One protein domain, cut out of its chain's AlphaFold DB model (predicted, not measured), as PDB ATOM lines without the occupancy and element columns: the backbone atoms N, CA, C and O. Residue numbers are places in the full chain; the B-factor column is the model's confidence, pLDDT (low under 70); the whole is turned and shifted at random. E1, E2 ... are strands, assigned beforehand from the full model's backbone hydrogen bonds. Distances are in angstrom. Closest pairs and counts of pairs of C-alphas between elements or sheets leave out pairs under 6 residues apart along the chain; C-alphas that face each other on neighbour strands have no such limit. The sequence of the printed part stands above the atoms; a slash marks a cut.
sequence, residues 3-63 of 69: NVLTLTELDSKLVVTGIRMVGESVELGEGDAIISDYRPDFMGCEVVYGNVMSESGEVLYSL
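What this domain is: This is residues 3 to 63 of the 69 residues of an uncharacterized protein of Rheinheimera sp (UniProt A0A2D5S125). This is one antiparallel sheet of six strands, strongly twisted and curled like part of a barrel, in which a long hairpin, E1 and E2, sits in the middle with short E3 beside E1 and a small meander, E4 E5 E6, continuing the sheet from E2. E3 pairs with the first residues of E1, while E4 pairs with residues near the start of E2. The printed part has 61 residues, with six named strands, E1 to E6 along the chain, and no named helix; the class is all strand, and the order across the sheet is E3 E1 E2 E4 E5 E6. The whole is compact, with a radius of gyration of the C-alphas of 11.1 A, yet elongated in outline, spanning 35 by 22 by 16 A.

How they stand to each other: Start at E1, residues 3 to 10, and go on to E2, residues 13 to 22: they are antiparallel neighbours at 155 degrees and form a hairpin, with N 4 and O 20 2.9 A apart and N 10 and O 13 2.8 A apart, both within hydrogen-bond range. Next look at E3, residues 32 to 35, an edge strand antiparallel to E1 at 139 degrees; N 33 and O 5 are 2.9 A apart. E2 and E3 are apart, though they follow each other in the chain. At E4, residues 46 to 48, you find the antiparallel neighbour of E2, where C-alphas 15 and 46 face each other at 4.5 A and N 47 lies 2.7 A from O 14. E4, E5, residues 51 to 53, and E6, residues 59 to 62, form a meander, each strand the antiparallel neighbour of the one before. In the hairpin of E4 and E5, at 141 degrees, N 48 and O 51 are 2.8 A apart. In the hairpin of E5 and E6, at 159 degrees, N 52 and O 61 are 2.8 A apart. E6 is the other edge strand, and E3 and E6 are apart.

Where its parts are: Find C-alpha 3 at (-89.474, 35.513, -157.770); from there E1 runs 22.1 A to C-alpha 10. E2, the longest strand, runs 25.5 A from C-alpha 13 to C-alpha 22 at (-91.043, 30.503, -161.013). E3 is 9.8 A long from C-alpha 32 to C-alpha 35. E4, E5 and E6 are shorter, and E6 ends at C-alpha 62, at (-87.177, 43.682, -146.420).

The domain as a whole: The two C-alphas farthest apart, those of Glu 24 and Ser 56, are 35.3 A apart. The printed part has no cut. No link is long: E1 to E2, E4 to E5 and E5 to E6 are tight, while E2 to E3 and E3 to E4 are short but not tight, with 9 and 10 residues. The mean pLDDT of the printed part is 89.0, and no printed residue is under 70.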
ATOM      1  N   ASN A   3     -90.894  35.694-158.037       89.75
ATOM      2  CA  ASN A   3     -89.474  35.513-157.770       89.75
ATOM      3  C   ASN A   3     -89.293  34.950-156.362       89.75
ATOM      4  O   ASN A   3     -89.993  35.355-155.436       89.75
ATOM      5  N   VAL A   4     -88.361  34.013-156.213       90.44
ATOM      6  CA  VAL A   4     -88.084  33.325-154.952       90.44
ATOM      7  C   VAL A   4     -86.600  33.430-154.638       90.44
ATOM      8  O   VAL A   4     -85.761  33.132-155.493       90.44
ATOM      9  N   LEU A   5     -86.291  33.829-153.408       92.50
ATOM     10  CA  LEU A   5     -84.978  33.665-152.801       92.50
ATOM     11  C   LEU A   5     -84.923  32.323-152.085       92.50
ATOM     12  O   LEU A   5     -85.844  31.995-151.347       92.50
ATOM     13  N   THR A   6     -83.828  31.595-152.259       92.94
ATOM     14  CA  THR A   6     -83.470  30.473-151.393       92.94
ATOM     15  C   THR A   6     -82.500  30.976-150.348       92.94
ATOM     16  O   THR A   6     -81.449  31.530-150.672       92.94
ATOM     17  N   LEU A   7     -82.882  30.782-149.098       93.50
ATOM     18  CA  LEU A   7     -82.159  31.158-147.906       93.50
ATOM     19  C   LEU A   7     -81.576  29.891-147.286       93.50
ATOM     20  O   LEU A   7     -82.242  28.862-147.176       93.50
ATOM     21  N   THR A   8     -80.307  29.940-146.909       93.44
ATOM     22  CA  THR A   8     -79.605  28.805-146.306       93.44
ATOM     23  C   THR A   8     -78.885  29.264-145.060       93.44
ATOM     24  O   THR A   8     -78.240  30.312-145.066       93.44
ATOM     25  N   GLU A   9     -78.995  28.480-143.991       93.19
ATOM     26  CA  GLU A   9     -78.204  28.706-142.792       93.19
ATOM     27  C   GLU A   9     -76.760  28.243-143.034       93.19
ATOM     28  O   GLU A   9     -76.502  27.071-143.315       93.19
ATOM     29  N   LEU A  10     -75.820  29.179-142.948       90.69
ATOM     30  CA  LEU A  10     -74.382  28.976-143.072       90.69
ATOM     31  C   LEU A  10     -73.716  29.650-141.872       90.69
ATOM     32  O   LEU A  10     -73.910  30.842-141.652       90.69
ATOM     33  N   ASP A  11     -72.957  28.894-141.076       90.50
ATOM     34  CA  ASP A  11     -72.238  29.413-139.902       90.50
ATOM     35  C   ASP A  11     -73.125  30.246-138.946       90.50
ATOM     36  O   ASP A  11     -72.739  31.320-138.484       90.50
ATOM     37  N   SER A  12     -74.339  29.750-138.664       88.94
ATOM     38  CA  SER A  12     -75.364  30.415-137.835       88.94
ATOM     39  C   SER A  12     -75.892  31.747-138.389       88.94
ATOM     40  O   SER A  12     -76.464  32.549-137.647       88.94
ATOM     41  N   LYS A  13     -75.723  31.986-139.691       90.00
ATOM     42  CA  LYS A  13     -76.281  33.126-140.422       90.00
ATOM     43  C   LYS A  13     -77.182  32.639-141.539       90.00
ATOM     44  O   LYS A  13     -76.873  31.654-142.199       90.00
ATOM     45  N   LEU A  14     -78.269  33.352-141.797       92.62
ATOM     46  CA  LEU A  14     -79.114  33.079-142.951       92.62
ATOM     47  C   LEU A  14     -78.567  33.855-144.153       92.62
ATOM     48  O   LEU A  14     -78.359  35.059-144.058       92.62
ATOM     49  N   VAL A  15     -78.307  33.185-145.272       93.88
ATOM     50  CA  VAL A  15     -77.690  33.788-146.464       93.88
ATOM     51  C   VAL A  15     -78.511  33.452-147.700       93.88
ATOM     52  O   VAL A  15     -79.021  32.339-147.825       93.88
ATOM     53  N   VAL A  16     -78.622  34.394-148.635       93.56
ATOM     54  CA  VAL A  16     -79.236  34.143-149.943       93.56
ATOM     55  C   VAL A  16     -78.295  33.289-150.796       93.56
ATOM     56  O   VAL A  16     -77.222  33.740-151.192       93.56
ATOM     57  N   THR A  17     -78.703  32.066-151.120       93.94
ATOM     58  CA  THR A  17     -77.918  31.107-151.921       93.94
ATOM     59  C   THR A  17     -78.544  30.793-153.276       93.94
ATOM     60  O   THR A  17     -77.904  30.188-154.136       93.94
ATOM     61  N   GLY A  18     -79.791  31.213-153.494       92.12
ATOM     62  CA  GLY A  18     -80.522  30.972-154.731       92.12
ATOM     63  C   GLY A  18     -81.479  32.106-155.051       92.12
ATOM     64  O   GLY A  18     -82.073  32.702-154.158       92.12
ATOM     65  N   ILE A  19     -81.636  32.401-156.340       92.00
ATOM     66  CA  ILE A  19     -82.623  33.355-156.845       92.00
ATOM     67  C   ILE A  19     -83.225  32.727-158.091       92.00
ATOM     68  O   ILE A  19     -82.509  32.433-159.049       92.00
ATOM     69  N   ARG A  20     -84.533  32.477-158.078       89.81
ATOM     70  CA  ARG A  20     -85.222  31.810-159.186       89.81
ATOM     71  C   ARG A  20     -86.557  32.467-159.489       89.81
ATOM     72  O   ARG A  20     -87.299  32.846-158.588       89.81
ATOM     73  N   MET A  21     -86.860  32.581-160.776       89.88
ATOM     74  CA  MET A  21     -88.169  32.995-161.264       89.88
ATOM     75  C   MET A  21     -89.001  31.747-161.520       89.88
ATOM     76  O   MET A  21     -88.550  30.834-162.213       89.88
ATOM     77  N   VAL A  22     -90.204  31.697-160.960       87.62
ATOM     78  CA  VAL A  22     -91.043  30.503-161.013       87.62
ATOM     79  C   VAL A  22     -92.372  30.825-161.683       87.62
ATOM     80  O   VAL A  22     -93.049  31.791-161.327       87.62
ATOM     81  N   GLY A  23     -92.695  30.065-162.734       76.25
ATOM     82  CA  GLY A  23     -93.814  30.336-163.641       76.25
ATOM     83  C   GLY A  23     -95.181  29.891-163.118       76.25
ATOM     84  O   GLY A  23     -96.153  30.623-163.301       76.25
ATOM     85  N   GLU A  24     -95.231  28.748-162.432       75.19
ATOM     86  CA  GLU A  24     -96.444  28.072-161.946       75.19
ATOM     87  C   GLU A  24     -96.328  27.748-160.447       75.19
ATOM     88  O   GLU A  24     -95.277  27.986-159.852       75.19
ATOM     89  N   SER A  25     -97.405  27.246-159.827       71.50
ATOM     90  CA  SER A  25     -97.434  26.851-158.412       71.50
ATOM     91  C   SER A  25     -96.262  25.928-158.079       71.50
ATOM     92  O   SER A  25     -96.237  24.767-158.480       71.50
ATOM     93  N   VAL A  26     -95.288  26.467-157.351       81.12
ATOM     94  CA  VAL A  26     -94.153  25.724-156.810       81.12
ATOM     95  C   VAL A  26     -94.337  25.597-155.313       81.12
ATOM     96  O   VAL A  26     -94.801  26.529-154.655       81.12
ATOM     97  N   GLU A  27     -93.980  24.438-154.785       82.69
ATOM     98  CA  GLU A  27     -93.894  24.240-153.349       82.69
ATOM     99  C   GLU A  27     -92.706  25.048-152.811       82.69
ATOM    100  O   GLU A  27     -91.594  24.962-153.340       82.69
ATOM    101  N   LEU A  28     -92.965  25.885-151.809       83.81
ATOM    102  CA  LEU A  28     -91.940  26.683-151.145       83.81
ATOM    103  C   LEU A  28     -91.448  25.928-149.917       83.81
ATOM    104  O   LEU A  28     -92.253  25.445-149.123       83.81
ATOM    105  N   GLY A  29     -90.128  25.821-149.780       83.81
ATOM    106  CA  GLY A  29     -89.518  25.288-148.566       83.81
ATOM    107  C   GLY A  29     -89.475  26.325-147.441       83.81
ATOM    108  O   GLY A  29     -89.655  27.516-147.673       83.81
ATOM    109  N   GLU A  30     -89.142  25.886-146.224       81.56
ATOM    110  CA  GLU A  30     -88.965  26.774-145.055       81.56
ATOM    111  C   GLU A  30     -87.880  27.849-145.260       81.56
ATOM    112  O   GLU A  30     -87.907  28.895-144.619       81.56
ATOM    113  N   GLY A  31     -86.931  27.603-146.167       88.50
ATOM    114  CA  GLY A  31     -85.898  28.561-146.556       88.50
ATOM    115  C   GLY A  31     -86.250  29.407-147.778       88.50
ATOM    116  O   GLY A  31     -85.378  30.106-148.275       88.50
ATOM    117  N   ASP A  32     -87.462  29.339-148.325       90.12
ATOM    118  CA  ASP A  32     -87.824  30.122-149.506       90.12
ATOM    119  C   ASP A  32     -88.588  31.401-149.133       90.12
ATOM    120  O   ASP A  32     -89.530  31.378-148.343       90.12
ATOM    121  N   ALA A  33     -88.220  32.526-149.750       88.06
ATOM    122  CA  ALA A  33     -88.901  33.807-149.568       88.06
ATOM    123  C   ALA A  33     -89.343  34.398-150.911       88.06
ATOM    124  O   ALA A  33     -88.546  34.513-151.844       88.06
ATOM    125  N   ILE A  34     -90.613  34.799-151.011       88.44
ATOM    126  CA  ILE A  34     -91.153  35.445-152.212       88.44
ATOM    127  C   ILE A  34     -90.727  36.914-152.238       88.44
ATOM    128  O   ILE A  34     -90.880  37.638-151.255       88.44
ATOM    129  N   ILE A  35     -90.255  37.375-153.393       86.75
ATOM    130  CA  ILE A  35     -89.954  38.785-153.646       86.75
ATOM    131  C   ILE A  35     -90.706  39.283-154.880       86.75
ATOM    132  O   ILE A  35     -90.996  38.517-155.806       86.75
ATOM    133  N   SER A  36     -91.040  40.575-154.894       83.25
ATOM    134  CA  SER A  36     -91.767  41.190-156.011       83.25
ATOM    135  C   SER A  36     -90.922  41.200-157.282       83.25
ATOM    136  O   SER A  36     -91.383  40.790-158.346       83.25
ATOM    137  N   ASP A  37     -89.656  41.588-157.152       85.50
ATOM    138  CA  ASP A  37     -88.764  41.865-158.273       85.50
ATOM    139  C   ASP A  37     -87.555  40.934-158.270       85.50
ATOM    140  O   ASP A  37     -86.981  40.632-157.227       85.50
ATOM    141  N   TYR A  38     -87.137  40.492-159.455       85.75
ATOM    142  CA  TYR A  38     -85.941  39.669-159.599       85.75
ATOM    143  C   TYR A  38     -84.686  40.510-159.327       85.75
ATOM    144  O   TYR A  38     -84.395  41.454-160.065       85.75
ATOM    145  N   ARG A  39     -83.939  40.163-158.273       87.44
ATOM    146  CA  ARG A  39     -82.782  40.923-157.771       87.44
ATOM    147  C   ARG A  39     -81.538  40.038-157.663       87.44
ATOM    148  O   ARG A  39     -81.237  39.561-156.572       87.44
ATOM    149  N   PRO A  40     -80.822  39.776-158.777       87.81
ATOM    150  CA  PRO A  40     -79.667  38.869-158.798       87.81
ATOM    151  C   PRO A  40     -78.517  39.346-157.898       87.81
ATOM    152  O   PRO A  40     -77.675  38.550-157.494       87.81
ATOM    153  N   ASP A  41     -78.501  40.637-157.577       90.06
ATOM    154  CA  ASP A  41     -77.559  41.300-156.683       90.06
ATOM    155  C   ASP A  41     -77.693  40.884-155.209       90.06
ATOM    156  O   ASP A  41     -76.790  41.160-154.430       90.06
ATOM    157  N   PHE A  42     -78.764  40.183-154.819       92.56
ATOM    158  CA  PHE A  42     -78.917  39.674-153.450       92.56
ATOM    159  C   PHE A  42     -78.107  38.411-153.165       92.56
ATOM    160  O   PHE A  42     -78.014  38.007-152.011       92.56
ATOM    161  N   MET A  43     -77.528  37.766-154.181       93.12
ATOM    162  CA  MET A  43     -76.764  36.536-153.991       93.12
ATOM    163  C   MET A  43     -75.614  36.747-152.993       93.12
ATOM    164  O   MET A  43     -74.797  37.646-153.171       93.12
ATOM    165  N   GLY A  44     -75.542  35.909-151.958       91.69
ATOM    166  CA  GLY A  44     -74.537  36.001-150.897       91.69
ATOM    167  C   GLY A  44     -74.829  37.043-149.812       91.69
ATOM    168  O   GLY A  44     -74.089  37.101-148.835       91.69
ATOM    169  N   CYS A  45     -75.900  37.834-149.935       93.94
ATOM    170  CA  CYS A  45     -76.299  38.770-148.887       93.94
ATOM    171  C   CYS A  45     -76.814  38.026-147.648       93.94
ATOM    172  O   CYS A  45     -77.490  36.996-147.750       93.94
ATOM    173  N   GLU A  46     -76.516  38.582-146.477       94.44
ATOM    174  CA  GLU A  46     -76.992  38.064-145.196       94.44
ATOM    175  C   GLU A  46     -78.438  38.510-144.958       94.44
ATOM    176  O   GLU A  46     -78.818  39.632-145.295       94.44
ATOM    177  N   VAL A  47     -79.253  37.640-144.368       92.38
ATOM    178  CA  VAL A  47     -80.626  37.938-143.971       92.38
ATOM    179  C   VAL A  47     -80.708  38.029-142.455       92.38
ATOM    180  O   VAL A  47     -80.501  37.048-141.744       92.38
ATOM    181  N   VAL A  48     -81.048  39.216-141.959       90.44
ATOM    182  CA  VAL A  48     -81.082  39.536-140.531       90.44
ATOM    183  C   VAL A  48     -82.430  40.163-140.187       90.44
ATOM    184  O   VAL A  48     -82.799  41.204-140.729       90.44
ATOM    185  N   TYR A  49     -83.188  39.522-139.292       87.94
ATOM    186  CA  TYR A  49     -84.541  39.951-138.900       87.94
ATOM    187  C   TYR A  49     -85.466  40.219-140.102       87.94
ATOM    188  O   TYR A  49     -86.141  41.244-140.161       87.94
ATOM    189  N   GLY A  50     -85.432  39.332-141.101       87.31
ATOM    190  CA  GLY A  50     -86.214  39.486-142.329       87.31
ATOM    191  C   GLY A  50     -85.680  40.543-143.301       87.31
ATOM    192  O   GLY A  50     -86.331  40.817-144.299       87.31
ATOM    193  N   ASN A  51     -84.504  41.133-143.070       91.38
ATOM    194  CA  ASN A  51     -83.896  42.094-143.991       91.38
ATOM    195  C   ASN A  51     -82.700  41.483-144.710       91.38
ATOM    196  O   ASN A  51     -81.817  40.934-144.062       91.38
ATOM    197  N   VAL A  52     -82.650  41.627-146.030       91.94
ATOM    198  CA  VAL A  52     -81.466  41.342-146.844       91.94
ATOM    199  C   VAL A  52     -80.501  42.515-146.696       91.94
ATOM    200  O   VAL A  52     -80.836  43.652-147.043       91.94
ATOM    201  N   MET A  53     -79.314  42.230-146.177       93.75
ATOM    202  CA  MET A  53     -78.281  43.199-145.834       93.75
ATOM    203  C   MET A  53     -77.098  43.076-146.791       93.75
ATOM    204  O   MET A  53     -76.635  41.971-147.080       93.75
ATOM    205  N   SER A  54     -76.578  44.210-147.254       90.69
ATOM    206  CA  SER A  54     -75.300  44.252-147.963       90.69
ATOM    207  C   SER A  54     -74.134  43.913-147.027       90.69
ATOM    208  O   SER A  54     -74.252  43.977-145.801       90.69
ATOM    209  N   GLU A  55     -72.952  43.669-147.597       86.56
ATOM    210  CA  GLU A  55     -71.708  43.550-146.818       86.56
ATOM    211  C   GLU A  55     -71.381  44.818-146.004       86.56
ATOM    212  O   GLU A  55     -70.730  44.734-144.964       86.56
ATOM    213  N   SER A  56     -71.848  45.996-146.445       89.88
ATOM    214  CA  SER A  56     -71.712  47.264-145.710       89.88
ATOM    215  C   SER A  56     -72.692  47.398-144.534       89.88
ATOM    216  O   SER A  56     -72.580  48.352-143.764       89.88
ATOM    217  N   GLY A  57     -73.633  46.460-144.372       89.31
ATOM    218  CA  GLY A  57     -74.686  46.510-143.358       89.31
ATOM    219  C   GLY A  57     -75.860  47.421-143.730       89.31
ATOM    220  O   GLY A  57     -76.627  47.818-142.855       89.31
ATOM    221  N   GLU A  58     -76.015  47.770-145.006       91.38
ATOM    222  CA  GLU A  58     -77.163  48.528-145.502       91.38
ATOM    223  C   GLU A  58     -78.328  47.583-145.808       91.38
ATOM    224  O   GLU A  58     -78.140  46.506-146.374       91.38
ATOM    225  N   VAL A  59     -79.550  48.000-145.462       92.31
ATOM    226  CA  VAL A  59     -80.763  47.251-145.812       92.31
ATOM    227  C   VAL A  59     -81.014  47.410-147.307       92.31
ATOM    228  O   VAL A  59     -81.342  48.498-147.779       92.31
ATOM    229  N   LEU A  60     -80.886  46.316-148.052       90.88
ATOM    230  CA  LEU A  60     -81.167  46.279-149.486       90.88
ATOM    231  C   LEU A  60     -82.627  45.929-149.772       90.88
ATOM    232  O   LEU A  60     -83.188  46.370-150.778       90.88
ATOM    233  N   TYR A  61     -83.226  45.109-148.906       89.50
ATOM    234  CA  TYR A  61     -84.590  44.626-149.063       89.50
ATOM    235  C   TYR A  61     -85.156  44.122-147.742       89.50
ATOM    236  O   TYR A  61     -84.437  43.517-146.953       89.50
ATOM    237  N   SER A  62     -86.456  44.295-147.535       89.12
ATOM    238  CA  SER A  62     -87.177  43.682-146.420       89.12
ATOM    239  C   SER A  62     -88.069  42.575-146.968       89.12
ATOM    240  O   SER A  62     -88.968  42.821-147.772       89.12
ATOM    241  N   LEU A  63     -87.791  41.341-146.559       86.62
ATOM    242  CA  LEU A  63     -88.649  40.194-146.797       86.62
ATOM    243  C   LEU A  63     -89.895  40.402-145.943       86.62
ATOM    244  O   LEU A  63     -89.845  40.322-144.717       86.62
TER     245      LEU A  63